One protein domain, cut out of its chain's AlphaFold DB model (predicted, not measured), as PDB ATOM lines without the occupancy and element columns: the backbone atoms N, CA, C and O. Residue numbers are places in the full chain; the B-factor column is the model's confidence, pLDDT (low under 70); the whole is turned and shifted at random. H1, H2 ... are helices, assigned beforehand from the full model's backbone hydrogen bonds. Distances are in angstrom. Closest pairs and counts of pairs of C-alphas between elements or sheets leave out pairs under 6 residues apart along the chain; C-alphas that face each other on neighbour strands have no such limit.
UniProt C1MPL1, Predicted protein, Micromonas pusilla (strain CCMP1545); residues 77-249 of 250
ATOM      1  N   GLY A  77     -16.553 -29.348  -1.855       67.06
ATOM      2  CA  GLY A  77     -16.883 -27.928  -2.073       67.06
ATOM      3  C   GLY A  77     -18.307 -27.683  -2.596       67.06
ATOM      4  O   GLY A  77     -19.276 -28.142  -1.994       67.06
ATOM      5  N   THR A  78     -18.449 -26.928  -3.694       68.69
ATOM      6  CA  THR A  78     -19.744 -26.757  -4.395       68.69
ATOM      7  C   THR A  78     -20.163 -27.991  -5.198       68.69
ATOM      8  O   THR A  78     -21.247 -27.992  -5.781       68.69
ATOM      9  N   GLY A  79     -19.339 -29.044  -5.214       63.41
ATOM     10  CA  GLY A  79     -19.576 -30.246  -6.012       63.41
ATOM     11  C   GLY A  79     -19.162 -30.080  -7.474       63.41
ATOM     12  O   GLY A  79     -19.599 -30.844  -8.330       63.41
ATOM     13  N   VAL A  80     -18.343 -29.070  -7.784       68.25
ATOM     14  CA  VAL A  80     -17.801 -28.887  -9.130       68.25
ATOM     15  C   VAL A  80     -16.663 -29.867  -9.338       68.25
ATOM     16  O   VAL A  80     -15.594 -29.739  -8.743       68.25
ATOM     17  N   VAL A  81     -16.883 -30.826 -10.233       65.19
ATOM     18  CA  VAL A  81     -15.812 -31.681 -10.735       65.19
ATOM     19  C   VAL A  81     -14.983 -30.857 -11.711       65.19
ATOM     20  O   VAL A  81     -15.398 -30.574 -12.834       65.19
ATOM     21  N   LEU A  82     -13.811 -30.429 -11.256       66.81
ATOM     22  CA  LEU A  82     -12.842 -29.726 -12.079       66.81
ATOM     23  C   LEU A  82     -11.905 -30.755 -12.742       66.81
ATOM     24  O   LEU A  82     -11.364 -31.602 -12.029       66.81
ATOM     25  N   PRO A  83     -11.701 -30.722 -14.075       56.75
ATOM     26  CA  PRO A  83     -10.754 -31.616 -14.738       56.75
ATOM     27  C   PRO A  83      -9.342 -31.573 -14.109       56.75
ATOM     28  O   PRO A  83      -8.900 -30.520 -13.660       56.75
ATOM     29  N   PRO A  84      -8.552 -32.660 -14.147       53.75
ATOM     30  CA  PRO A  84      -7.233 -32.705 -13.498       53.75
ATOM     31  C   PRO A  84      -6.219 -31.652 -13.990       53.75
ATOM     32  O   PRO A  84      -5.243 -31.369 -13.303       53.75
ATOM     33  N   ILE A  85      -6.431 -31.081 -15.184       59.50
ATOM     34  CA  ILE A  85      -5.553 -30.088 -15.828       59.50
ATOM     35  C   ILE A  85      -6.386 -28.871 -16.277       59.50
ATOM     36  O   ILE A  85      -6.278 -28.407 -17.410       59.50
ATOM     37  N   THR A  86      -7.281 -28.385 -15.416       67.62
ATOM     38  CA  THR A  86      -8.262 -27.333 -15.747       67.62
ATOM     39  C   THR A  86      -7.634 -26.098 -16.358       67.62
ATOM     40  O   THR A  86      -7.926 -25.773 -17.492       67.62
ATOM     41  N   TRP A  87      -6.733 -25.416 -15.664       75.00
ATOM     42  CA  TRP A  87      -6.345 -24.058 -16.054       75.00
ATOM     43  C   TRP A  87      -5.439 -23.975 -17.289       75.00
ATOM     44  O   TRP A  87      -5.451 -22.975 -18.010       75.00
ATOM     45  N   ALA A  88      -4.646 -25.013 -17.549       77.06
ATOM     46  CA  ALA A  88      -3.714 -25.047 -18.674       77.06
ATOM     47  C   ALA A  88      -4.293 -25.712 -19.934       77.06
ATOM     48  O   ALA A  88      -3.675 -25.616 -20.992       77.06
ATOM     49  N   SER A  89      -5.455 -26.364 -19.830       81.88
ATOM     50  CA  SER A  89      -6.104 -27.054 -20.945       81.88
ATOM     51  C   SER A  89      -6.674 -26.081 -21.980       81.88
ATOM     52  O   SER A  89      -7.308 -25.078 -21.638       81.88
ATOM     53  N   ASP A  90      -6.556 -26.447 -23.259       83.19
ATOM     54  CA  ASP A  90      -7.216 -25.754 -24.371       83.19
ATOM     55  C   ASP A  90      -8.749 -25.741 -24.230       83.19
ATOM     56  O   ASP A  90      -9.412 -24.846 -24.757       83.19
ATOM     57  N   ALA A  91      -9.322 -26.707 -23.501       84.81
ATOM     58  CA  ALA A  91     -10.759 -26.806 -23.255       84.81
ATOM     59  C   ALA A  91     -11.271 -25.801 -22.208       84.81
ATOM     60  O   ALA A  91     -12.452 -25.451 -22.237       84.81
ATOM     61  N   TRP A  92     -10.402 -25.269 -21.339       83.81
ATOM     62  CA  TRP A  92     -10.792 -24.337 -20.270       83.81
ATOM     63  C   TRP A  92     -11.392 -23.050 -20.819       83.81
ATOM     64  O   TRP A  92     -12.474 -22.650 -20.410       83.81
ATOM     65  N   ARG A  93     -10.716 -22.424 -21.790       80.75
ATOM     66  CA  ARG A  93     -11.184 -21.232 -22.525       80.75
ATOM     67  C   ARG A  93     -11.761 -20.138 -21.610       80.75
ATOM     68  O   ARG A  93     -12.924 -19.756 -21.730       80.75
ATOM     69  N   TRP A  94     -10.939 -19.593 -20.709       80.94
ATOM     70  CA  TRP A  94     -11.365 -18.515 -19.808       80.94
ATOM     71  C   TRP A  94     -11.984 -17.327 -20.567       80.94
ATOM     72  O   TRP A  94     -11.430 -16.854 -21.560       80.94
ATOM     73  N   GLY A  95     -13.142 -16.844 -20.109       76.69
ATOM     74  CA  GLY A  95     -13.881 -15.746 -20.748       76.69
ATOM     75  C   GLY A  95     -14.661 -16.125 -22.016       76.69
ATOM     76  O   GLY A  95     -15.337 -15.269 -22.585       76.69
ATOM     77  N   SER A  96     -14.606 -17.386 -22.455       83.56
ATOM     78  CA  SER A  96     -15.443 -17.912 -23.536       83.56
ATOM     79  C   SER A  96     -16.857 -18.241 -23.038       83.56
ATOM     80  O   SER A  96     -17.063 -18.590 -21.877       83.56
ATOM     81  N   ALA A  97     -17.842 -18.167 -23.938       85.81
ATOM     82  CA  ALA A  97     -19.209 -18.634 -23.682       85.81
ATOM     83  C   ALA A  97     -19.358 -20.166 -23.796       85.81
ATOM     84  O   ALA A  97     -20.448 -20.691 -23.616       85.81
ATOM     85  N   ILE A  98     -18.276 -20.861 -24.152       85.25
ATOM     86  CA  ILE A  98     -18.200 -22.317 -24.306       85.25
ATOM     87  C   ILE A  98     -16.872 -22.827 -23.738       85.25
ATOM     88  O   ILE A  98     -15.852 -22.144 -23.890       85.25
ATOM     89  N   GLY A  99     -16.870 -24.036 -23.179       87.06
ATOM     90  CA  GLY A  99     -15.690 -24.699 -22.615       87.06
ATOM     91  C   GLY A  99     -15.790 -24.914 -21.106       87.06
ATOM     92  O   GLY A  99     -16.693 -24.394 -20.450       87.06
ATOM     93  N   ASP A 100     -14.826 -25.647 -20.555       87.56
ATOM     94  CA  ASP A 100     -14.890 -26.164 -19.185       87.56
ATOM     95  C   ASP A 100     -14.943 -25.044 -18.132       87.56
ATOM     96  O   ASP A 100     -15.614 -25.192 -17.112       87.56
ATOM     97  N   ALA A 101     -14.298 -23.891 -18.374       87.12
ATOM     98  CA  ALA A 101     -14.388 -22.760 -17.448       87.12
ATOM     99  C   ALA A 101     -15.800 -22.171 -17.399       87.12
ATOM    100  O   ALA A 101     -16.232 -21.720 -16.338       87.12
ATOM    101  N   HIS A 102     -16.509 -22.142 -18.534       88.38
ATOM    102  CA  HIS A 102     -17.879 -21.638 -18.593       88.38
ATOM    103  C   HIS A 102     -18.812 -22.540 -17.785       88.38
ATOM    104  O   HIS A 102     -19.550 -22.045 -16.930       88.38
ATOM    105  N   ASP A 103     -18.719 -23.850 -18.011       89.56
ATOM    106  CA  ASP A 103     -19.567 -24.847 -17.359       89.56
ATOM    107  C   ASP A 103     -19.292 -24.902 -15.852       89.56
ATOM    108  O   ASP A 103     -20.217 -24.814 -15.041       89.56
ATOM    109  N   ALA A 104     -18.015 -24.917 -15.457       89.56
ATOM    110  CA  ALA A 104     -17.627 -24.841 -14.054       89.56
ATOM    111  C   ALA A 104     -18.128 -23.540 -13.403       89.56
ATOM    112  O   ALA A 104     -18.724 -23.571 -12.326       89.56
ATOM    113  N   ALA A 105     -17.958 -22.390 -14.066       90.44
ATOM    114  CA  ALA A 105     -18.443 -21.113 -13.547       90.44
ATOM    115  C   ALA A 105     -19.970 -21.076 -13.398       90.44
ATOM    116  O   ALA A 105     -20.466 -20.460 -12.453       90.44
ATOM    117  N   ALA A 106     -20.722 -21.715 -14.298       90.44
ATOM    118  CA  ALA A 106     -22.177 -21.799 -14.203       90.44
ATOM    119  C   ALA A 106     -22.615 -22.559 -12.942       90.44
ATOM    120  O   ALA A 106     -23.474 -22.070 -12.204       90.44
ATOM    121  N   VAL A 107     -21.980 -23.699 -12.650       90.94
ATOM    122  CA  VAL A 107     -22.277 -24.495 -11.449       90.94
ATOM    123  C   VAL A 107     -21.925 -23.725 -10.175       90.94
ATOM    124  O   VAL A 107     -22.778 -23.579  -9.296       90.94
ATOM    125  N   VAL A 108     -20.714 -23.157 -10.087       93.19
ATOM    126  CA  VAL A 108     -20.299 -22.374  -8.908       93.19
ATOM    127  C   VAL A 108     -21.236 -21.178  -8.694       93.19
ATOM    128  O   VAL A 108     -21.662 -20.931  -7.566       93.19
ATOM    129  N   ARG A 109     -21.607 -20.444  -9.754       94.06
ATOM    130  CA  ARG A 109     -22.554 -19.320  -9.651       94.06
ATOM    131  C   ARG A 109     -23.912 -19.773  -9.139       94.06
ATOM    132  O   ARG A 109     -24.443 -19.136  -8.235       94.06
ATOM    133  N   ALA A 110     -24.462 -20.862  -9.677       92.31
ATOM    134  CA  ALA A 110     -25.745 -21.393  -9.222       92.31
ATOM    135  C   ALA A 110     -25.711 -21.748  -7.726       92.31
ATOM    136  O   ALA A 110     -26.632 -21.396  -6.989       92.31
ATOM    137  N   ALA A 111     -24.626 -22.373  -7.260       91.75
ATOM    138  CA  ALA A 111     -24.464 -22.762  -5.863       91.75
ATOM    139  C   ALA A 111     -24.231 -21.564  -4.923       91.75
ATOM    140  O   ALA A 111     -24.884 -21.442  -3.884       91.75
ATOM    141  N   LEU A 112     -23.306 -20.664  -5.268       94.88
ATOM    142  CA  LEU A 112     -22.850 -19.592  -4.375       94.88
ATOM    143  C   LEU A 112     -23.716 -18.330  -4.444       94.88
ATOM    144  O   LEU A 112     -23.797 -17.594  -3.459       94.88
ATOM    145  N   ASN A 113     -24.424 -18.079  -5.545       95.12
ATOM    146  CA  ASN A 113     -25.363 -16.956  -5.614       95.12
ATOM    147  C   ASN A 113     -26.749 -17.299  -5.048       95.12
ATOM    148  O   ASN A 113     -27.559 -16.389  -4.882       95.12
ATOM    149  N   ALA A 114     -27.003 -18.560  -4.672       93.88
ATOM    150  CA  ALA A 114     -28.262 -18.976  -4.055       93.88
ATOM    151  C   ALA A 114     -28.581 -18.200  -2.764       93.88
ATOM    152  O   ALA A 114     -29.732 -17.829  -2.532       93.88
ATOM    153  N   SER A 115     -27.578 -17.935  -1.916       95.12
ATOM    154  CA  SER A 115     -27.737 -17.099  -0.722       95.12
ATOM    155  C   SER A 115     -26.399 -16.614  -0.157       95.12
ATOM    156  O   SER A 115     -25.347 -17.207  -0.391       95.12
ATOM    157  N   GLU A 116     -26.439 -15.553   0.653       95.44
ATOM    158  CA  GLU A 116     -25.278 -15.113   1.444       95.44
ATOM    159  C   GLU A 116     -24.767 -16.224   2.379       95.44
ATOM    160  O   GLU A 116     -23.559 -16.394   2.550       95.44
ATOM    161  N   ASP A 117     -25.664 -17.034   2.944       92.50
ATOM    162  CA  ASP A 117     -25.283 -18.130   3.835       92.50
ATOM    163  C   ASP A 117     -24.588 -19.281   3.097       92.50
ATOM    164  O   ASP A 117     -23.688 -19.908   3.660       92.50
ATOM    165  N   ALA A 118     -24.926 -19.534   1.826       90.62
ATOM    166  CA  ALA A 118     -24.171 -20.464   0.988       90.62
ATOM    167  C   ALA A 118     -22.711 -20.006   0.846       90.62
ATOM    168  O   ALA A 118     -21.794 -20.799   1.061       90.62
ATOM    169  N   ARG A 119     -22.492 -18.707   0.608       95.00
ATOM    170  CA  ARG A 119     -21.149 -18.110   0.514       95.00
ATOM    171  C   ARG A 119     -20.387 -18.160   1.829       95.00
ATOM    172  O   ARG A 119     -19.209 -18.498   1.825       95.00
ATOM    173  N   LYS A 120     -21.045 -17.882   2.958       91.75
ATOM    174  CA  LYS A 120     -20.422 -18.009   4.288       91.75
ATOM    175  C   LYS A 120     -19.978 -19.439   4.565       91.75
ATOM    176  O   LYS A 120     -18.844 -19.640   4.991       91.75
ATOM    177  N   ARG A 121     -20.851 -20.425   4.319       88.94
ATOM    178  CA  ARG A 121     -20.523 -21.845   4.516       88.94
ATOM    179  C   ARG A 121     -19.369 -22.271   3.622       88.94
ATOM    180  O   ARG A 121     -18.425 -22.867   4.124       88.94
ATOM    181  N   TRP A 122     -19.406 -21.894   2.346       92.25
ATOM    182  CA  TRP A 122     -18.317 -22.170   1.415       92.25
ATOM    183  C   TRP A 122     -16.995 -21.539   1.869       92.25
ATOM    184  O   TRP A 122     -15.970 -22.210   1.879       92.25
ATOM    185  N   LEU A 123     -17.020 -20.282   2.324       91.31
ATOM    186  CA  LEU A 123     -15.826 -19.584   2.798       91.31
ATOM    187  C   LEU A 123     -15.226 -20.262   4.038       91.31
ATOM    188  O   LEU A 123     -14.011 -20.405   4.108       91.31
ATOM    189  N   VAL A 124     -16.065 -20.709   4.982       87.44
ATOM    190  CA  VAL A 124     -15.635 -21.497   6.151       87.44
ATOM    191  C   VAL A 124     -15.036 -22.832   5.705       87.44
ATOM    192  O   VAL A 124     -13.918 -23.150   6.089       87.44
ATOM    193  N   SER A 125     -15.728 -23.571   4.840       87.06
ATOM    194  CA  SER A 125     -15.244 -24.824   4.248       87.06
ATOM    195  C   SER A 125     -13.908 -24.675   3.515       87.06
ATOM    196  O   SER A 125     -13.065 -25.565   3.570       87.06
ATOM    197  N   MET A 126     -13.693 -23.546   2.840       89.00
ATOM    198  CA  MET A 126     -12.465 -23.258   2.110       89.00
ATOM    199  C   MET A 126     -11.279 -23.006   3.042       89.00
ATOM    200  O   MET A 126     -10.174 -23.422   2.703       89.00
ATOM    201  N   ILE A 127     -11.474 -22.336   4.181       85.69
ATOM    202  CA  ILE A 127     -10.393 -22.076   5.149       85.69
ATOM    203  C   ILE A 127     -10.165 -23.229   6.126       85.69
ATOM    204  O   ILE A 127      -9.122 -23.263   6.772       85.69
ATOM    205  N   SER A 128     -11.116 -24.156   6.257       77.75
ATOM    206  CA  SER A 128     -10.940 -25.366   7.055       77.75
ATOM    207  C   SER A 128      -9.865 -26.239   6.407       77.75
ATOM    208  O   SER A 128     -10.099 -26.918   5.411       77.75
ATOM    209  N   THR A 129      -8.659 -26.204   6.967       60.62
ATOM    210  CA  THR A 129      -7.473 -26.910   6.454       60.62
ATOM    211  C   THR A 129      -7.440 -28.388   6.827       60.62
ATOM    212  O   THR A 129      -6.523 -29.096   6.425       60.62
ATOM    213  N   SER A 130      -8.423 -28.879   7.584       58.81
ATOM    214  CA  SER A 130      -8.491 -30.282   7.975       58.81
ATOM    215  C   SER A 130      -9.362 -31.064   6.992       58.81
ATOM    216  O   SER A 130     -10.579 -30.865   6.984       58.81
ATOM    217  N   PRO A 131      -8.801 -31.998   6.206       52.88
ATOM    218  CA  PRO A 131      -9.583 -32.949   5.430       52.88
ATOM    219  C   PRO A 131     -10.118 -34.031   6.375       52.88
ATOM    220  O   PRO A 131      -9.718 -35.190   6.307       52.88
ATOM    221  N   LEU A 132     -10.988 -33.659   7.316       56.62
ATOM    222  CA  LEU A 132     -11.783 -34.686   7.977       56.62
ATOM    223  C   LEU A 132     -12.711 -35.290   6.909       56.62
ATOM    224  O   LEU A 132     -13.287 -34.520   6.139       56.62
ATOM    225  N   PRO A 133     -12.867 -36.626   6.842       51.31
ATOM    226  CA  PRO A 133     -13.647 -37.302   5.797       51.31
ATOM    227  C   PRO A 133     -15.087 -36.792   5.643       51.31
ATOM    228  O   PRO A 133     -15.687 -36.948   4.586       51.31
ATOM    229  N   GLU A 134     -15.627 -36.172   6.692       54.34
ATOM    230  CA  GLU A 134     -16.993 -35.647   6.764       54.34
ATOM    231  C   GLU A 134     -17.100 -34.149   6.433       54.34
ATOM    232  O   GLU A 134     -18.201 -33.600   6.369       54.34
ATOM    233  N   GLN A 135     -15.977 -33.447   6.249       57.34
ATOM    234  CA  GLN A 135     -15.987 -32.018   5.951       57.34
ATOM    235  C   GLN A 135     -15.962 -31.787   4.441       57.34
ATOM    236  O   GLN A 135     -15.084 -32.284   3.736       57.34
ATOM    237  N   ASN A 136     -16.906 -30.968   3.961       66.44
ATOM    238  CA  ASN A 136     -16.914 -30.389   2.616       66.44
ATOM    239  C   ASN A 136     -15.677 -29.500   2.426       66.44
ATOM    240  O   ASN A 136     -15.765 -28.275   2.499       66.44
ATOM    241  N   TYR A 137     -14.517 -30.117   2.229       78.06
ATOM    242  CA  TYR A 137     -13.273 -29.457   1.869       78.06
ATOM    243  C   TYR A 137     -13.435 -28.830   0.489       78.06
ATOM    244  O   TYR A 137     -13.973 -29.464  -0.410       78.06
ATOM    245  N   VAL A 138     -12.979 -27.596   0.295       86.75
ATOM    246  CA  VAL A 138     -13.017 -26.961  -1.031       86.75
ATOM    247  C   VAL A 138     -11.695 -27.242  -1.745       86.75
ATOM    248  O   VAL A 138     -10.651 -26.807  -1.239       86.75
ATOM    249  N   PRO A 139     -11.689 -27.923  -2.905       86.62
ATOM    250  CA  PRO A 139     -10.477 -28.106  -3.697       86.62
ATOM    251  C   PRO A 139      -9.825 -26.763  -4.040       86.62
ATOM    252  O   PRO A 139     -10.512 -25.776  -4.304       86.62
ATOM    253  N   TRP A 140      -8.491 -26.712  -4.055       87.62
ATOM    254  CA  TRP A 140      -7.776 -25.467  -4.359       87.62
ATOM    255  C   TRP A 140      -8.148 -24.915  -5.742       87.62
ATOM    256  O   TRP A 140      -8.363 -23.716  -5.890       87.62
ATOM    257  N   GLU A 141      -8.351 -25.791  -6.725       87.25
ATOM    258  CA  GLU A 141      -8.785 -25.408  -8.071       87.25
ATOM    259  C   GLU A 141     -10.149 -24.689  -8.085       87.25
ATOM    260  O   GLU A 141     -10.340 -23.735  -8.843       87.25
ATOM    261  N   GLU A 142     -11.074 -25.066  -7.197       89.94
ATOM    262  CA  GLU A 142     -12.363 -24.379  -7.037       89.94
ATOM    263  C   GLU A 142     -12.181 -23.012  -6.366       89.94
ATOM    264  O   GLU A 142     -12.818 -22.030  -6.753       89.94
ATOM    265  N   CYS A 143     -11.256 -22.907  -5.407       91.38
ATOM    266  CA  CYS A 143     -10.898 -21.628  -4.797       91.38
ATOM    267  C   CYS A 143     -10.359 -20.635  -5.840       91.38
ATOM    268  O   CYS A 143     -10.813 -19.488  -5.882       91.38
ATOM    269  N   LYS A 144      -9.463 -21.082  -6.734       90.31
ATOM    270  CA  LYS A 144      -8.977 -20.259  -7.857       90.31
ATOM    271  C   LYS A 144     -10.120 -19.791  -8.748       90.31
ATOM    272  O   LYS A 144     -10.146 -18.627  -9.142       90.31
ATOM    273  N   LEU A 145     -11.070 -20.679  -9.045       90.75
ATOM    274  CA  LEU A 145     -12.209 -20.372  -9.906       90.75
ATOM    275  C   LEU A 145     -13.074 -19.276  -9.275       90.75
ATOM    276  O   LEU A 145     -13.359 -18.266  -9.918       90.75
ATOM    277  N   VAL A 146     -13.421 -19.420  -7.995       93.81
ATOM    278  CA  VAL A 146     -14.205 -18.422  -7.248       93.81
ATOM    279  C   VAL A 146     -13.463 -17.091  -7.126       93.81
ATOM    280  O   VAL A 146     -14.076 -16.034  -7.303       93.81
ATOM    281  N   LEU A 147     -12.150 -17.116  -6.878       92.00
ATOM    282  CA  LEU A 147     -11.313 -15.914  -6.892       92.00
ATOM    283  C   LEU A 147     -11.396 -15.203  -8.243       92.00
ATOM    284  O   LEU A 147     -11.680 -14.008  -8.292       92.00
ATOM    285  N   ALA A 148     -11.200 -15.934  -9.335       90.00
ATOM    286  CA  ALA A 148     -11.197 -15.376 -10.678       90.00
ATOM    287  C   ALA A 148     -12.546 -14.748 -11.060       90.00
ATOM    288  O   ALA A 148     -12.583 -13.636 -11.592       90.00
ATOM    289  N   LEU A 149     -13.655 -15.410 -10.719       91.94
ATOM    290  CA  LEU A 149     -15.006 -14.890 -10.949       91.94
ATOM    291  C   LEU A 149     -15.289 -13.640 -10.101       91.94
ATOM    292  O   LEU A 149     -15.806 -12.648 -10.617       91.94
ATOM    293  N   SER A 150     -14.869 -13.639  -8.833       92.38
ATOM    294  CA  SER A 150     -15.012 -12.479  -7.941       92.38
ATOM    295  C   SER A 150     -14.246 -11.262  -8.464       92.38
ATOM    296  O   SER A 150     -14.756 -10.140  -8.453       92.38
ATOM    297  N   TRP A 151     -13.027 -11.472  -8.965       87.50
ATOM    298  CA  TRP A 151     -12.219 -10.420  -9.580       87.50
ATOM    299  C   TRP A 151     -12.850  -9.886 -10.866       87.50
ATOM    300  O   TRP A 151     -12.933  -8.669 -11.042       87.50
ATOM    301  N   GLN A 152     -13.342 -10.772 -11.735       86.31
ATOM    302  CA  GLN A 152     -14.051 -10.379 -12.949       86.31
ATOM    303  C   GLN A 152     -15.266  -9.497 -12.616       86.31
ATOM    304  O   GLN A 152     -15.429  -8.417 -13.193       86.31
ATOM    305  N   LEU A 153     -16.098  -9.917 -11.658       88.75
ATOM    306  CA  LEU A 153     -17.277  -9.161 -11.236       88.75
ATOM    307  C   LEU A 153     -16.902  -7.809 -10.615       88.75
ATOM    308  O   LEU A 153     -17.491  -6.781 -10.953       88.75
ATOM    309  N   SER A 154     -15.897  -7.792  -9.740       84.25
ATOM    310  CA  SER A 154     -15.349  -6.571  -9.144       84.25
ATOM    311  C   SER A 154     -14.891  -5.566 -10.210       84.25
ATOM    312  O   SER A 154     -15.244  -4.384 -10.148       84.25
ATOM    313  N   GLY A 155     -14.190  -6.050 -11.243       80.62
ATOM    314  CA  GLY A 155     -13.779  -5.256 -12.397       80.62
ATOM    315  C   GLY A 155     -14.967  -4.661 -13.156       80.62
ATOM    316  O   GLY A 155     -14.978  -3.460 -13.426       80.62
ATOM    317  N   HIS A 156     -16.007  -5.457 -13.434       81.88
ATOM    318  CA  HIS A 156     -17.235  -4.972 -14.081       81.88
ATOM    319  C   HIS A 156     -17.978  -3.916 -13.254       81.88
ATOM    320  O   HIS A 156     -18.565  -2.993 -13.815       81.88
ATOM    321  N   ARG A 157     -17.927  -4.020 -11.923       83.94
ATOM    322  CA  ARG A 157     -18.531  -3.051 -10.996       83.94
ATOM    323  C   ARG A 157     -17.680  -1.794 -10.795       83.94
ATOM    324  O   ARG A 157     -18.137  -0.856 -10.144       83.94
ATOM    325  N   GLY A 158     -16.454  -1.767 -11.321       75.00
ATOM    326  CA  GLY A 158     -15.510  -0.671 -11.117       75.00
ATOM    327  C   GLY A 158     -15.061  -0.531  -9.662       75.00
ATOM    328  O   GLY A 158     -14.800   0.584  -9.205       75.00
ATOM    329  N   ALA A 159     -15.008  -1.633  -8.905       70.69
ATOM    330  CA  ALA A 159     -14.585  -1.569  -7.514       70.69
ATOM    331  C   ALA A 159     -13.105  -1.164  -7.410       70.69
ATOM    332  O   ALA A 159     -12.242  -1.594  -8.178       70.69
ATOM    333  N   HIS A 160     -12.793  -0.331  -6.416       65.75
ATOM    334  CA  HIS A 160     -11.440   0.194  -6.210       65.75
ATOM    335  C   HIS A 160     -10.410  -0.868  -5.802       65.75
ATOM    336  O   HIS A 160      -9.215  -0.595  -5.905       65.75
ATOM    337  N   ALA A 161     -10.851  -2.053  -5.366       61.72
ATOM    338  CA  ALA A 161      -9.994  -3.166  -4.948       61.72
ATOM    339  C   ALA A 161      -9.075  -3.696  -6.073       61.72
ATOM    340  O   ALA A 161      -8.197  -4.511  -5.815       61.72
ATOM    341  N   CYS A 162      -9.246  -3.208  -7.306       58.53
ATOM    342  CA  CYS A 162      -8.448  -3.576  -8.474       58.53
ATOM    343  C   CYS A 162      -7.666  -2.392  -9.081       58.53
ATOM    344  O   CYS A 162      -7.176  -2.501 -10.201       58.53
ATOM    345  N   ALA A 163      -7.596  -1.242  -8.397       61.53
ATOM    346  CA  ALA A 163      -6.970  -0.026  -8.932       61.53
ATOM    347  C   ALA A 163      -5.481   0.139  -8.564       61.53
ATOM    348  O   ALA A 163      -4.834   1.047  -9.080       61.53
ATOM    349  N   ASN A 164      -4.955  -0.703  -7.668       58.06
ATOM    350  CA  ASN A 164      -3.597  -0.605  -7.127       58.06
ATOM    351  C   ASN A 164      -2.754  -1.837  -7.499       58.06
ATOM    352  O   ASN A 164      -3.307  -2.899  -7.781       58.06
ATOM    353  N   GLY A 165      -1.425  -1.700  -7.437       57.75
ATOM    354  CA  GLY A 165      -0.455  -2.770  -7.706       57.75
ATOM    355  C   GLY A 165       0.158  -2.720  -9.111       57.75
ATOM    356  O   GLY A 165      -0.267  -1.945  -9.969       57.75
ATOM    357  N   ALA A 166       1.199  -3.525  -9.336       56.41
ATOM    358  CA  ALA A 166       1.815  -3.680 -10.653       56.41
ATOM    359  C   ALA A 166       1.056  -4.728 -11.478       56.41
ATOM    360  O   ALA A 166       0.952  -5.872 -11.052       56.41
ATOM    361  N   GLY A 167       0.574  -4.366 -12.667       62.34
ATOM    362  CA  GLY A 167      -0.170  -5.280 -13.538       62.34
ATOM    363  C   GLY A 167      -1.681  -5.293 -13.283       62.34
ATOM    364  O   GLY A 167      -2.193  -4.697 -12.337       62.34
ATOM    365  N   SER A 168      -2.410  -5.942 -14.181       72.81
ATOM    366  CA  SER A 168      -3.859  -6.111 -14.113       72.81
ATOM    367  C   SER A 168      -4.245  -7.361 -13.316       72.81
ATOM    368  O   SER A 168      -3.429  -8.239 -13.042       72.81
ATOM    369  N   TRP A 169      -5.523  -7.489 -12.968       74.25
ATOM    370  CA  TRP A 169      -6.042  -8.725 -12.381       74.25
ATOM    371  C   TRP A 169      -5.891  -9.942 -13.295       74.25
ATOM    372  O   TRP A 169      -5.768 -11.063 -12.807       74.25
ATOM    373  N   LEU A 170      -5.856  -9.717 -14.612       75.38
ATOM    374  CA  LEU A 170      -5.596 -10.765 -15.591       75.38
ATOM    375  C   LEU A 170      -4.195 -11.350 -15.407       75.38
ATOM    376  O   LEU A 170      -4.034 -12.547 -15.589       75.38
ATOM    377  N   ASP A 171      -3.220 -10.552 -14.961       81.62
ATOM    378  CA  ASP A 171      -1.861 -11.041 -14.701       81.62
ATOM    379  C   ASP A 171      -1.845 -11.984 -13.490       81.62
ATOM    380  O   ASP A 171      -1.174 -13.011 -13.499       81.62
ATOM    381  N   VAL A 172      -2.651 -11.689 -12.462       81.44
ATOM    382  CA  VAL A 172      -2.825 -12.591 -11.312       81.44
ATOM    383  C   VAL A 172      -3.484 -13.895 -11.747       81.44
ATOM    384  O   VAL A 172      -3.053 -14.965 -11.319       81.44
ATOM    385  N   MET A 173      -4.519 -13.811 -12.585       80.00
ATOM    386  CA  MET A 173      -5.208 -14.998 -13.087       80.00
ATOM    387  C   MET A 173      -4.306 -15.831 -13.984       80.00
ATOM    388  O   MET A 173      -4.316 -17.049 -13.873       80.00
ATOM    389  N   GLU A 174      -3.482 -15.194 -14.810       83.06
ATOM    390  CA  GLU A 174      -2.477 -15.883 -15.610       83.06
ATOM    391  C   GLU A 174      -1.428 -16.561 -14.719       83.06
ATOM    392  O   GLU A 174      -1.064 -17.707 -14.967       83.06
ATOM    393  N   ASN A 175      -0.995 -15.922 -13.630       86.69
ATOM    394  CA  ASN A 175      -0.090 -16.543 -12.661       86.69
ATOM    395  C   ASN A 175      -0.730 -17.752 -11.951       86.69
ATOM    396  O   ASN A 175      -0.090 -18.798 -11.853       86.69
ATOM    397  N   LEU A 176      -1.997 -17.654 -11.522       85.12
ATOM    398  CA  LEU A 176      -2.755 -18.795 -10.977       85.12
ATOM    399  C   LEU A 176      -2.896 -19.916 -12.011       85.12
ATOM    400  O   LEU A 176      -2.753 -21.092 -11.679       85.12
ATOM    401  N   ARG A 177      -3.146 -19.550 -13.273       82.88
ATOM    402  CA  ARG A 177      -3.290 -20.485 -14.391       82.88
ATOM    403  C   ARG A 177      -2.005 -21.266 -14.654       82.88
ATOM    404  O   ARG A 177      -2.057 -22.445 -14.987       82.88
ATOM    405  N   ARG A 178      -0.857 -20.599 -14.521       83.88
ATOM    406  CA  ARG A 178       0.477 -21.155 -14.781       83.88
ATOM    407  C   ARG A 178       1.053 -21.974 -13.628       83.88
ATOM    408  O   ARG A 178       2.109 -22.561 -13.820       83.88
ATOM    409  N   GLY A 179       0.400 -22.015 -12.470       84.44
ATOM    410  CA  GLY A 179       0.942 -22.713 -11.304       84.44
ATOM    411  C   GLY A 179       1.920 -21.877 -10.463       84.44
ATOM    412  O   GLY A 179       2.599 -22.411  -9.590       84.44
ATOM    413  N   TYR A 180       2.032 -20.566 -10.717       87.38
ATOM    414  CA  TYR A 180       3.088 -19.720 -10.141       87.38
ATOM    415  C   TYR A 180       3.044 -19.639  -8.606       87.38
ATOM    416  O   TYR A 180       4.075 -19.473  -7.955       87.38
ATOM    417  N   TYR A 181       1.852 -19.760  -8.016       87.94
ATOM    418  CA  TYR A 181       1.649 -19.689  -6.564       87.94
ATOM    419  C   TYR A 181       1.641 -21.075  -5.895       87.94
ATOM    420  O   TYR A 181       1.507 -21.196  -4.673       87.94
ATOM    421  N   GLU A 182       1.771 -22.136  -6.688       82.94
ATOM    422  CA  GLU A 182       1.872 -23.526  -6.253       82.94
ATOM    423  C   GLU A 182       3.309 -24.037  -6.253       82.94
ATOM    424  O   GLU A 182       3.601 -25.018  -5.573       82.94
ATOM    425  N   GLU A 183       4.199 -23.379  -6.992       77.12
ATOM    426  CA  GLU A 183       5.601 -23.758  -7.079       77.12
ATOM    427  C   GLU A 183       6.324 -23.598  -5.731       77.12
ATOM    428  O   GLU A 183       6.317 -22.531  -5.104       77.12
ATOM    429  N   ASN A 184       7.039 -24.653  -5.326       61.03
ATOM    430  CA  ASN A 184       7.980 -24.641  -4.202       61.03
ATOM    431  C   ASN A 184       9.283 -23.932  -4.603       61.03
ATOM    432  O   ASN A 184      10.366 -24.521  -4.616       61.03
ATOM    433  N   ASN A 185       9.185 -22.660  -4.982       64.38
ATOM    434  CA  ASN A 185      10.364 -21.810  -5.081       64.38
ATOM    435  C   ASN A 185      10.925 -21.533  -3.670       64.38
ATOM    436  O   ASN A 185      10.247 -21.738  -2.666       64.38
ATOM    437  N   SER A 186      12.162 -21.032  -3.582       62.78
ATOM    438  CA  SER A 186      12.845 -20.764  -2.298       62.78
ATOM    439  C   SER A 186      12.102 -19.837  -1.313       62.78
ATOM    440  O   SER A 186      12.504 -19.743  -0.159       62.78
ATOM    441  N   VAL A 187      11.050 -19.138  -1.756       68.00
ATOM    442  CA  VAL A 187      10.268 -18.181  -0.956       68.00
ATOM    443  C   VAL A 187       8.877 -18.733  -0.588       68.00
ATOM    444  O   VAL A 187       8.242 -18.194   0.314       68.00
ATOM    445  N   GLY A 188       8.422 -19.814  -1.234       82.25
ATOM    446  CA  GLY A 188       7.067 -20.361  -1.120       82.25
ATOM    447  C   GLY A 188       6.059 -19.596  -1.987       82.25
ATOM    448  O   GLY A 188       5.907 -18.375  -1.874       82.25
ATOM    449  N   GLY A 189       5.347 -20.299  -2.875       86.88
ATOM    450  CA  GLY A 189       4.345 -19.692  -3.762       86.88
ATOM    451  C   GLY A 189       3.187 -18.999  -3.023       86.88
ATOM    452  O   GLY A 189       2.622 -18.020  -3.510       86.88
ATOM    453  N   ASP A 190       2.886 -19.428  -1.799       88.19
ATOM    454  CA  ASP A 190       1.902 -18.823  -0.899       88.19
ATOM    455  C   ASP A 190       2.323 -17.432  -0.394       88.19
ATOM    456  O   ASP A 190       1.501 -16.512  -0.328       88.19
ATOM    457  N   VAL A 191       3.613 -17.241  -0.097       87.94
ATOM    458  CA  VAL A 191       4.177 -15.942   0.299       87.94
ATOM    459  C   VAL A 191       4.124 -14.972  -0.873       87.94
ATOM    460  O   VAL A 191       3.784 -13.798  -0.693       87.94
ATOM    461  N   VAL A 192       4.418 -15.469  -2.075       90.31
ATOM    462  CA  VAL A 192       4.317 -14.691  -3.311       90.31
ATOM    463  C   VAL A 192       2.867 -14.281  -3.572       90.31
ATOM    464  O   VAL A 192       2.615 -13.101  -3.808       90.31
ATOM    465  N   LEU A 193       1.904 -15.195  -3.409       90.56
ATOM    466  CA  LEU A 193       0.478 -14.877  -3.516       90.56
ATOM    467  C   LEU A 193       0.072 -13.788  -2.517       90.56
ATOM    468  O   LEU A 193      -0.542 -12.793  -2.899       90.56
ATOM    469  N   ALA A 194       0.435 -13.941  -1.243       90.31
ATOM    470  CA  ALA A 194       0.106 -12.976  -0.198       90.31
ATOM    471  C   ALA A 194       0.690 -11.584  -0.471       90.31
ATOM    472  O   ALA A 194       0.012 -10.576  -0.251       90.31
ATOM    473  N   ARG A 195       1.931 -11.518  -0.965       89.44
ATOM    474  CA  ARG A 195       2.576 -10.260  -1.352       89.44
ATOM    475  C   ARG A 195       1.847  -9.610  -2.524       89.44
ATOM    476  O   ARG A 195       1.435  -8.458  -2.407       89.44
ATOM    477  N   ASP A 196       1.645 -10.356  -3.606       89.38
ATOM    478  CA  ASP A 196       1.049  -9.832  -4.832       89.38
ATOM    479  C   ASP A 196      -0.391  -9.362  -4.573       89.38
ATOM    480  O   ASP A 196      -0.781  -8.276  -5.014       89.38
ATOM    481  N   MET A 197      -1.170 -10.111  -3.782       89.12
ATOM    482  CA  MET A 197      -2.508  -9.683  -3.364       89.12
ATOM    483  C   MET A 197      -2.431  -8.441  -2.475       89.12
ATOM    484  O   MET A 197      -3.173  -7.484  -2.688       89.12
ATOM    485  N   GLY A 198      -1.501  -8.406  -1.519       88.00
ATOM    486  CA  GLY A 198      -1.320  -7.275  -0.613       88.00
ATOM    487  C   GLY A 198      -1.064  -5.947  -1.331       88.00
ATOM    488  O   GLY A 198      -1.589  -4.921  -0.914       88.00
ATOM    489  N   GLU A 199      -0.329  -5.944  -2.439       87.19
ATOM    490  CA  GLU A 199      -0.098  -4.729  -3.238       87.19
ATOM    491  C   GLU A 199      -1.365  -4.167  -3.900       87.19
ATOM    492  O   GLU A 199      -1.417  -2.983  -4.242       87.19
ATOM    493  N   ARG A 200      -2.383  -5.012  -4.087       83.56
ATOM    494  CA  ARG A 200      -3.613  -4.691  -4.823       83.56
ATOM    495  C   ARG A 200      -4.765  -4.307  -3.898       83.56
ATOM    496  O   ARG A 200      -5.591  -3.469  -4.263       83.56
ATOM    497  N   LEU A 201      -4.808  -4.879  -2.695       83.44
ATOM    498  CA  LEU A 201      -5.865  -4.598  -1.724       83.44
ATOM    499  C   LEU A 201      -5.678  -3.244  -1.019       83.44
ATOM    500  O   LEU A 201      -4.601  -2.645  -1.003       83.44
ATOM    501  N   SER A 202      -6.749  -2.757  -0.388       84.50
ATOM    502  CA  SER A 202      -6.661  -1.610   0.519       84.50
ATOM    503  C   SER A 202      -5.799  -1.921   1.750       84.50
ATOM    504  O   SER A 202      -5.450  -3.068   2.029       84.50
ATOM    505  N   GLU A 203      -5.482  -0.900   2.550       85.75
ATOM    506  CA  GLU A 203      -4.791  -1.088   3.832       85.75
ATOM    507  C   GLU A 203      -5.513  -2.082   4.755       85.75
ATOM    508  O   GLU A 203      -4.867  -2.922   5.378       85.75
ATOM    509  N   ALA A 204      -6.848  -2.047   4.773       81.88
ATOM    510  CA  ALA A 204      -7.649  -3.000   5.530       81.88
ATOM    511  C   ALA A 204      -7.492  -4.426   4.982       81.88
ATOM    512  O   ALA A 204      -7.246  -5.346   5.759       81.88
ATOM    513  N   GLY A 205      -7.562  -4.604   3.659       82.50
ATOM    514  CA  GLY A 205      -7.341  -5.902   3.018       82.50
ATOM    515  C   GLY A 205      -5.927  -6.453   3.244       82.50
ATOM    516  O   GLY A 205      -5.767  -7.639   3.523       82.50
ATOM    517  N   ARG A 206      -4.894  -5.597   3.246       86.62
ATOM    518  CA  ARG A 206      -3.527  -5.992   3.641       86.62
ATOM    519  C   ARG A 206      -3.464  -6.483   5.084       86.62
ATOM    520  O   ARG A 206      -2.851  -7.513   5.348       86.62
ATOM    521  N   GLY A 207      -4.121  -5.775   6.004       85.19
ATOM    522  CA  GLY A 207      -4.245  -6.206   7.397       85.19
ATOM    523  C   GLY A 207      -4.913  -7.578   7.519       85.19
ATOM    524  O   GLY A 207      -4.451  -8.414   8.292       85.19
ATOM    525  N   LEU A 208      -5.932  -7.850   6.693       80.50
ATOM    526  CA  LEU A 208      -6.578  -9.163   6.639       80.50
ATOM    527  C   LEU A 208      -5.636 -10.268   6.170       80.50
ATOM    528  O   LEU A 208      -5.667 -11.340   6.761       80.50
ATOM    529  N   ILE A 209      -4.783 -10.020   5.172       86.25
ATOM    530  CA  ILE A 209      -3.775 -10.999   4.732       86.25
ATOM    531  C   ILE A 209      -2.772 -11.295   5.859       86.25
ATOM    532  O   ILE A 209      -2.425 -12.451   6.083       86.25
ATOM    533  N   VAL A 210      -2.321 -10.278   6.602       87.75
ATOM    534  CA  VAL A 210      -1.409 -10.472   7.745       87.75
ATOM    535  C   VAL A 210      -2.070 -11.302   8.849       87.75
ATOM    536  O   VAL A 210      -1.477 -12.271   9.327       87.75
ATOM    537  N   ASP A 211      -3.305 -10.962   9.222       81.44
ATOM    538  CA  ASP A 211      -4.072 -11.703  10.229       81.44
ATOM    539  C   ASP A 211      -4.334 -13.154   9.788       81.44
ATOM    540  O   ASP A 211      -4.179 -14.079  10.584       81.44
ATOM    541  N   ALA A 212      -4.684 -13.350   8.514       77.44
ATOM    542  CA  ALA A 212      -4.890 -14.644   7.872       77.44
ATOM    543  C   ALA A 212      -3.633 -15.525   7.921       77.44
ATOM    544  O   ALA A 212      -3.713 -16.683   8.326       77.44
ATOM    545  N   ARG A 213      -2.468 -14.966   7.571       81.75
ATOM    546  CA  ARG A 213      -1.177 -15.668   7.633       81.75
ATOM    547  C   ARG A 213      -0.825 -16.101   9.046       81.75
ATOM    548  O   ARG A 213      -0.478 -17.257   9.249       81.75
ATOM    549  N   ARG A 214      -0.955 -15.195  10.021       83.38
ATOM    550  CA  ARG A 214      -0.702 -15.520  11.432       83.38
ATOM    551  C   ARG A 214      -1.599 -16.669  11.895       83.38
ATOM    552  O   ARG A 214      -1.103 -17.644  12.446       83.38
ATOM    553  N   ALA A 215      -2.899 -16.577  11.614       75.31
ATOM    554  CA  ALA A 215      -3.866 -17.594  12.009       75.31
ATOM    555  C   ALA A 215      -3.588 -18.959  11.343       75.31
ATOM    556  O   ALA A 215      -3.743 -19.993  11.988       75.31
ATOM    557  N   ALA A 216      -3.162 -18.961  10.076       75.44
ATOM    558  CA  ALA A 216      -2.752 -20.163   9.355       75.44
ATOM    559  C   ALA A 216      -1.530 -20.833  10.003       75.44
ATOM    560  O   ALA A 216      -1.595 -22.019  10.312       75.44
ATOM    561  N   SER A 217      -0.462 -20.076  10.278       76.12
ATOM    562  CA  SER A 217       0.753 -20.598  10.921       76.12
ATOM    563  C   SER A 217       0.502 -21.149  12.330       76.12
ATOM    564  O   SER A 217       1.096 -22.152  12.717       76.12
ATOM    565  N   GLU A 218      -0.392 -20.520  13.098       78.81
ATOM    566  CA  GLU A 218      -0.795 -21.008  14.424       78.81
ATOM    567  C   GLU A 218      -1.577 -22.332  14.333       78.81
ATOM    568  O   GLU A 218      -1.344 -23.246  15.123       78.81
ATOM    569  N   ALA A 219      -2.483 -22.475  13.358       70.94
ATOM    570  CA  ALA A 219      -3.351 -23.652  13.222       70.94
ATOM    571  C   ALA A 219      -2.613 -24.924  12.760       70.94
ATOM    572  O   ALA A 219      -3.042 -26.054  13.031       70.94
ATOM    573  N   THR A 220      -1.506 -24.753  12.042       73.56
ATOM    574  CA  THR A 220      -0.705 -25.851  11.488       73.56
ATOM    575  C   THR A 220       0.424 -26.287  12.412       73.56
ATOM    576  O   THR A 220       1.074 -27.289  12.127       73.56
ATOM    577  N   ASN A 221       0.632 -25.580  13.528       75.38
ATOM    578  CA  ASN A 221       1.719 -25.819  14.477       75.38
ATOM    579  C   ASN A 221       3.105 -25.858  13.797       75.38
ATOM    580  O   ASN A 221       3.987 -26.606  14.213       75.38
ATOM    581  N   GLY A 222       3.275 -25.083  12.720       68.62
ATOM    582  CA  GLY A 222       4.528 -24.998  11.966       68.62
ATOM    583  C   GLY A 222       4.789 -26.120  10.955       68.62
ATOM    584  O   GLY A 222       5.874 -26.142  10.385       68.62
ATOM    585  N   ASP A 223       3.839 -27.025  10.690       76.56
ATOM    586  CA  ASP A 223       3.977 -27.987   9.586       76.56
ATOM    587  C   ASP A 223       4.035 -27.238   8.246       76.56
ATOM    588  O   ASP A 223       3.058 -26.592   7.862       76.56
ATOM    589  N   GLU A 224       5.173 -27.289   7.550       76.31
ATOM    590  CA  GLU A 224       5.425 -26.478   6.354       76.31
ATOM    591  C   GLU A 224       4.376 -26.707   5.259       76.31
ATOM    592  O   GLU A 224       3.781 -25.745   4.771       76.31
ATOM    593  N   VAL A 225       4.072 -27.966   4.922       73.19
ATOM    594  CA  VAL A 225       3.155 -28.308   3.821       73.19
ATOM    595  C   VAL A 225       1.751 -27.783   4.109       73.19
ATOM    596  O   VAL A 225       1.140 -27.123   3.261       73.19
ATOM    597  N   TRP A 226       1.250 -28.020   5.322       75.56
ATOM    598  CA  TRP A 226      -0.065 -27.526   5.721       75.56
ATOM    599  C   TRP A 226      -0.085 -26.006   5.880       75.56
ATOM    600  O   TRP A 226      -1.100 -25.377   5.583       75.56
ATOM    601  N   THR A 227       1.026 -25.402   6.311       80.62
ATOM    602  CA  THR A 227       1.150 -23.945   6.466       80.62
ATOM    603  C   THR A 227       1.033 -23.244   5.123       80.62
ATOM    604  O   THR A 227       0.264 -22.289   5.022       80.62
ATOM    605  N   HIS A 228       1.713 -23.733   4.082       84.88
ATOM    606  CA  HIS A 228       1.634 -23.136   2.748       84.88
ATOM    607  C   HIS A 228       0.199 -23.154   2.199       84.88
ATOM    608  O   HIS A 228      -0.302 -22.134   1.717       84.88
ATOM    609  N   ASP A 229      -0.507 -24.282   2.315       84.00
ATOM    610  CA  ASP A 229      -1.894 -24.375   1.850       84.00
ATOM    611  C   ASP A 229      -2.852 -23.492   2.666       84.00
ATOM    612  O   ASP A 229      -3.666 -22.748   2.106       84.00
ATOM    613  N   ALA A 230      -2.694 -23.496   3.991       84.12
ATOM    614  CA  ALA A 230      -3.451 -22.647   4.901       84.12
ATOM    615  C   ALA A 230      -3.257 -21.156   4.583       84.12
ATOM    616  O   ALA A 230      -4.231 -20.401   4.525       84.12
ATOM    617  N   VAL A 231      -2.020 -20.725   4.313       86.62
ATOM    618  CA  VAL A 231      -1.700 -19.342   3.939       86.62
ATOM    619  C   VAL A 231      -2.349 -18.961   2.609       86.62
ATOM    620  O   VAL A 231      -2.928 -17.872   2.518       86.62
ATOM    621  N   ARG A 232      -2.325 -19.836   1.592       90.06
ATOM    622  CA  ARG A 232      -3.001 -19.574   0.306       90.06
ATOM    623  C   ARG A 232      -4.501 -19.377   0.484       90.06
ATOM    624  O   ARG A 232      -5.046 -18.373   0.024       90.06
ATOM    625  N   ARG A 233      -5.159 -20.286   1.206       90.12
ATOM    626  CA  ARG A 233      -6.607 -20.236   1.472       90.12
ATOM    627  C   ARG A 233      -7.004 -19.015   2.288       90.12
ATOM    628  O   ARG A 233      -7.991 -18.352   1.976       90.12
ATOM    629  N   ALA A 234      -6.223 -18.680   3.308       88.19
ATOM    630  CA  ALA A 234      -6.502 -17.530   4.154       88.19
ATOM    631  C   ALA A 234      -6.268 -16.203   3.396       88.19
ATOM    632  O   ALA A 234      -7.052 -15.261   3.531       88.19
ATOM    633  N   THR A 235      -5.260 -16.153   2.518       90.62
ATOM    634  CA  THR A 235      -5.045 -15.034   1.584       90.62
ATOM    635  C   THR A 235      -6.215 -14.895   0.608       90.62
ATOM    636  O   THR A 235      -6.752 -13.799   0.446       90.62
ATOM    637  N   ALA A 236      -6.662 -16.000   0.006       92.19
ATOM    638  CA  ALA A 236      -7.830 -16.025  -0.872       92.19
ATOM    639  C   ALA A 236      -9.091 -15.513  -0.160       92.19
ATOM    640  O   ALA A 236      -9.815 -14.677  -0.702       92.19
ATOM    641  N   ALA A 237      -9.316 -15.937   1.087       91.50
ATOM    642  CA  ALA A 237     -10.427 -15.462   1.905       91.50
ATOM    643  C   ALA A 237     -10.387 -13.942   2.110       91.50
ATOM    644  O   ALA A 237     -11.405 -13.268   1.955       91.50
ATOM    645  N   ALA A 238      -9.212 -13.392   2.432       89.25
ATOM    646  CA  ALA A 238      -9.032 -11.956   2.620       89.25
ATOM    647  C   ALA A 238      -9.376 -11.169   1.345       89.25
ATOM    648  O   ALA A 238     -10.092 -10.168   1.410       89.25
ATOM    649  N   VAL A 239      -8.926 -11.662   0.187       90.44
ATOM    650  CA  VAL A 239      -9.246 -11.086  -1.125       90.44
ATOM    651  C   VAL A 239     -10.750 -11.130  -1.387       90.44
ATOM    652  O   VAL A 239     -11.339 -10.097  -1.687       90.44
ATOM    653  N   LEU A 240     -11.399 -12.285  -1.222       92.88
ATOM    654  CA  LEU A 240     -12.841 -12.436  -1.455       92.88
ATOM    655  C   LEU A 240     -13.669 -11.471  -0.596       92.88
ATOM    656  O   LEU A 240     -14.622 -10.859  -1.079       92.88
ATOM    657  N   LEU A 241     -13.286 -11.289   0.665       90.38
ATOM    658  CA  LEU A 241     -13.963 -10.362   1.571       90.38
ATOM    659  C   LEU A 241     -13.765  -8.893   1.174       90.38
ATOM    660  O   LEU A 241     -14.700  -8.102   1.292       90.38
ATOM    661  N   GLU A 242     -12.584  -8.523   0.673       87.62
ATOM    662  CA  GLU A 242     -12.340  -7.180   0.127       87.62
ATOM    663  C   GLU A 242     -13.159  -6.930  -1.153       87.62
ATOM    664  O   GLU A 242     -13.668  -5.827  -1.356       87.62
ATOM    665  N   LEU A 243     -13.341  -7.965  -1.979       89.44
ATOM    666  CA  LEU A 243     -14.154  -7.933  -3.202       89.44
ATOM    667  C   LEU A 243     -15.667  -8.014  -2.941       89.44
ATOM    668  O   LEU A 243     -16.449  -8.060  -3.889       89.44
ATOM    669  N   GLU A 244     -16.092  -7.976  -1.674       91.12
ATOM    670  CA  GLU A 244     -17.504  -8.003  -1.271       91.12
ATOM    671  C   GLU A 244     -18.217  -9.301  -1.679       91.12
ATOM    672  O   GLU A 244     -19.414  -9.302  -1.969       91.12
ATOM    673  N   PHE A 245     -17.482 -10.419  -1.711       94.12
ATOM    674  CA  PHE A 245     -18.009 -11.730  -2.094       94.12
ATOM    675  C   PHE A 245     -19.254 -12.110  -1.285       94.12
ATOM    676  O   PHE A 245     -20.230 -12.599  -1.845       94.12
ATOM    677  N   LEU A 246     -19.269 -11.854   0.029       94.56
ATOM    678  CA  LEU A 246     -20.425 -12.189   0.864       94.56
ATOM    679  C   LEU A 246     -21.658 -11.371   0.486       94.56
ATOM    680  O   LEU A 246     -22.750 -11.925   0.457       94.56
ATOM    681  N   GLU A 247     -21.507 -10.099   0.143       93.38
ATOM    682  CA  GLU A 247     -22.629  -9.223  -0.184       93.38
ATOM    683  C   GLU A 247     -23.112  -9.385  -1.629       93.38
ATOM    684  O   GLU A 247     -24.312  -9.304  -1.884       93.38
ATOM    685  N   VAL A 248     -22.196  -9.610  -2.574       93.19
ATOM    686  CA  VAL A 248     -22.494  -9.494  -4.013       93.19
ATOM    687  C   VAL A 248     -22.402 -10.817  -4.767       93.19
ATOM    688  O   VAL A 248     -23.063 -10.970  -5.790       93.19
ATOM    689  N   GLY A 249     -21.658 -11.794  -4.251       93.88
ATOM    690  CA  GLY A 249     -21.430 -13.057  -4.947       93.88
ATOM    691  C   GLY A 249     -20.415 -12.934  -6.082       93.88
ATOM    692  O   GLY A 249     -19.427 -12.208  -5.947       93.88
TER     693      GLY A 249
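This is residues 77 to 249 of the 250 residues of the protein "Predicted protein" of Micromonas pusilla (strain CCMP1545) (UniProt C1MPL1). The longest helix, H7, runs through the middle, joining an up-and-down bundle of H5, H6 and H7, each running against the one before, to a second group in which H3 packs on H7 and H4 on H3. H2 meets H7 too, H1 makes a corner with H2, and short H8 packs on H2. The 173 printed residues, all-helix in class, have eight named helices, H1 to H8 in chain order, and no named strand. The whole is compact, with a radius of gyration of the C-alphas of 15.2 A and spans of 43 by 40 by 32 A.

H7, residues 224 to 242, is 27.0 A long and begins at C-alpha (5.425, -26.478, 6.354). H6 is residues 203 to 219, 24.5 A; H5, 189 to 200, 17.0 A; H3, 140 to 156, 24.6 A; H4, 169 to 177; H2, 116 to 127, 16.8 A. H1, residues 100 to 112, 18.1 A, begins at C-alpha (-14.890, -26.164, -19.185); H8 is 245 to 248.

The hub H7 touches H6, closest C-alphas Ala 212 and Ala 234 at 5.0 A, a hairpin at a shallow tilt of 29 degrees. It touches H5 at Asp 190 and Arg 232, C-alphas 5.1 A apart. With residues 233 to 240 alone it touches H3, C-alphas of Leu 147 and Leu 240 closest, 6.6 A. H1 and H6 are apart. Every O i to N i+4 pair is within hydrogen-bond range in H1, H2, H3, H4, H6 and H7, and 7 of 8 in H5; H8 is too short for one.

The printed part has no cut. The links H2 to H3, H3 to H4 and H4 to H5 are long. Confidence is under 70 at residues 77 to 86, 129 to 136, 160 to 167, 184 to 187 and 222.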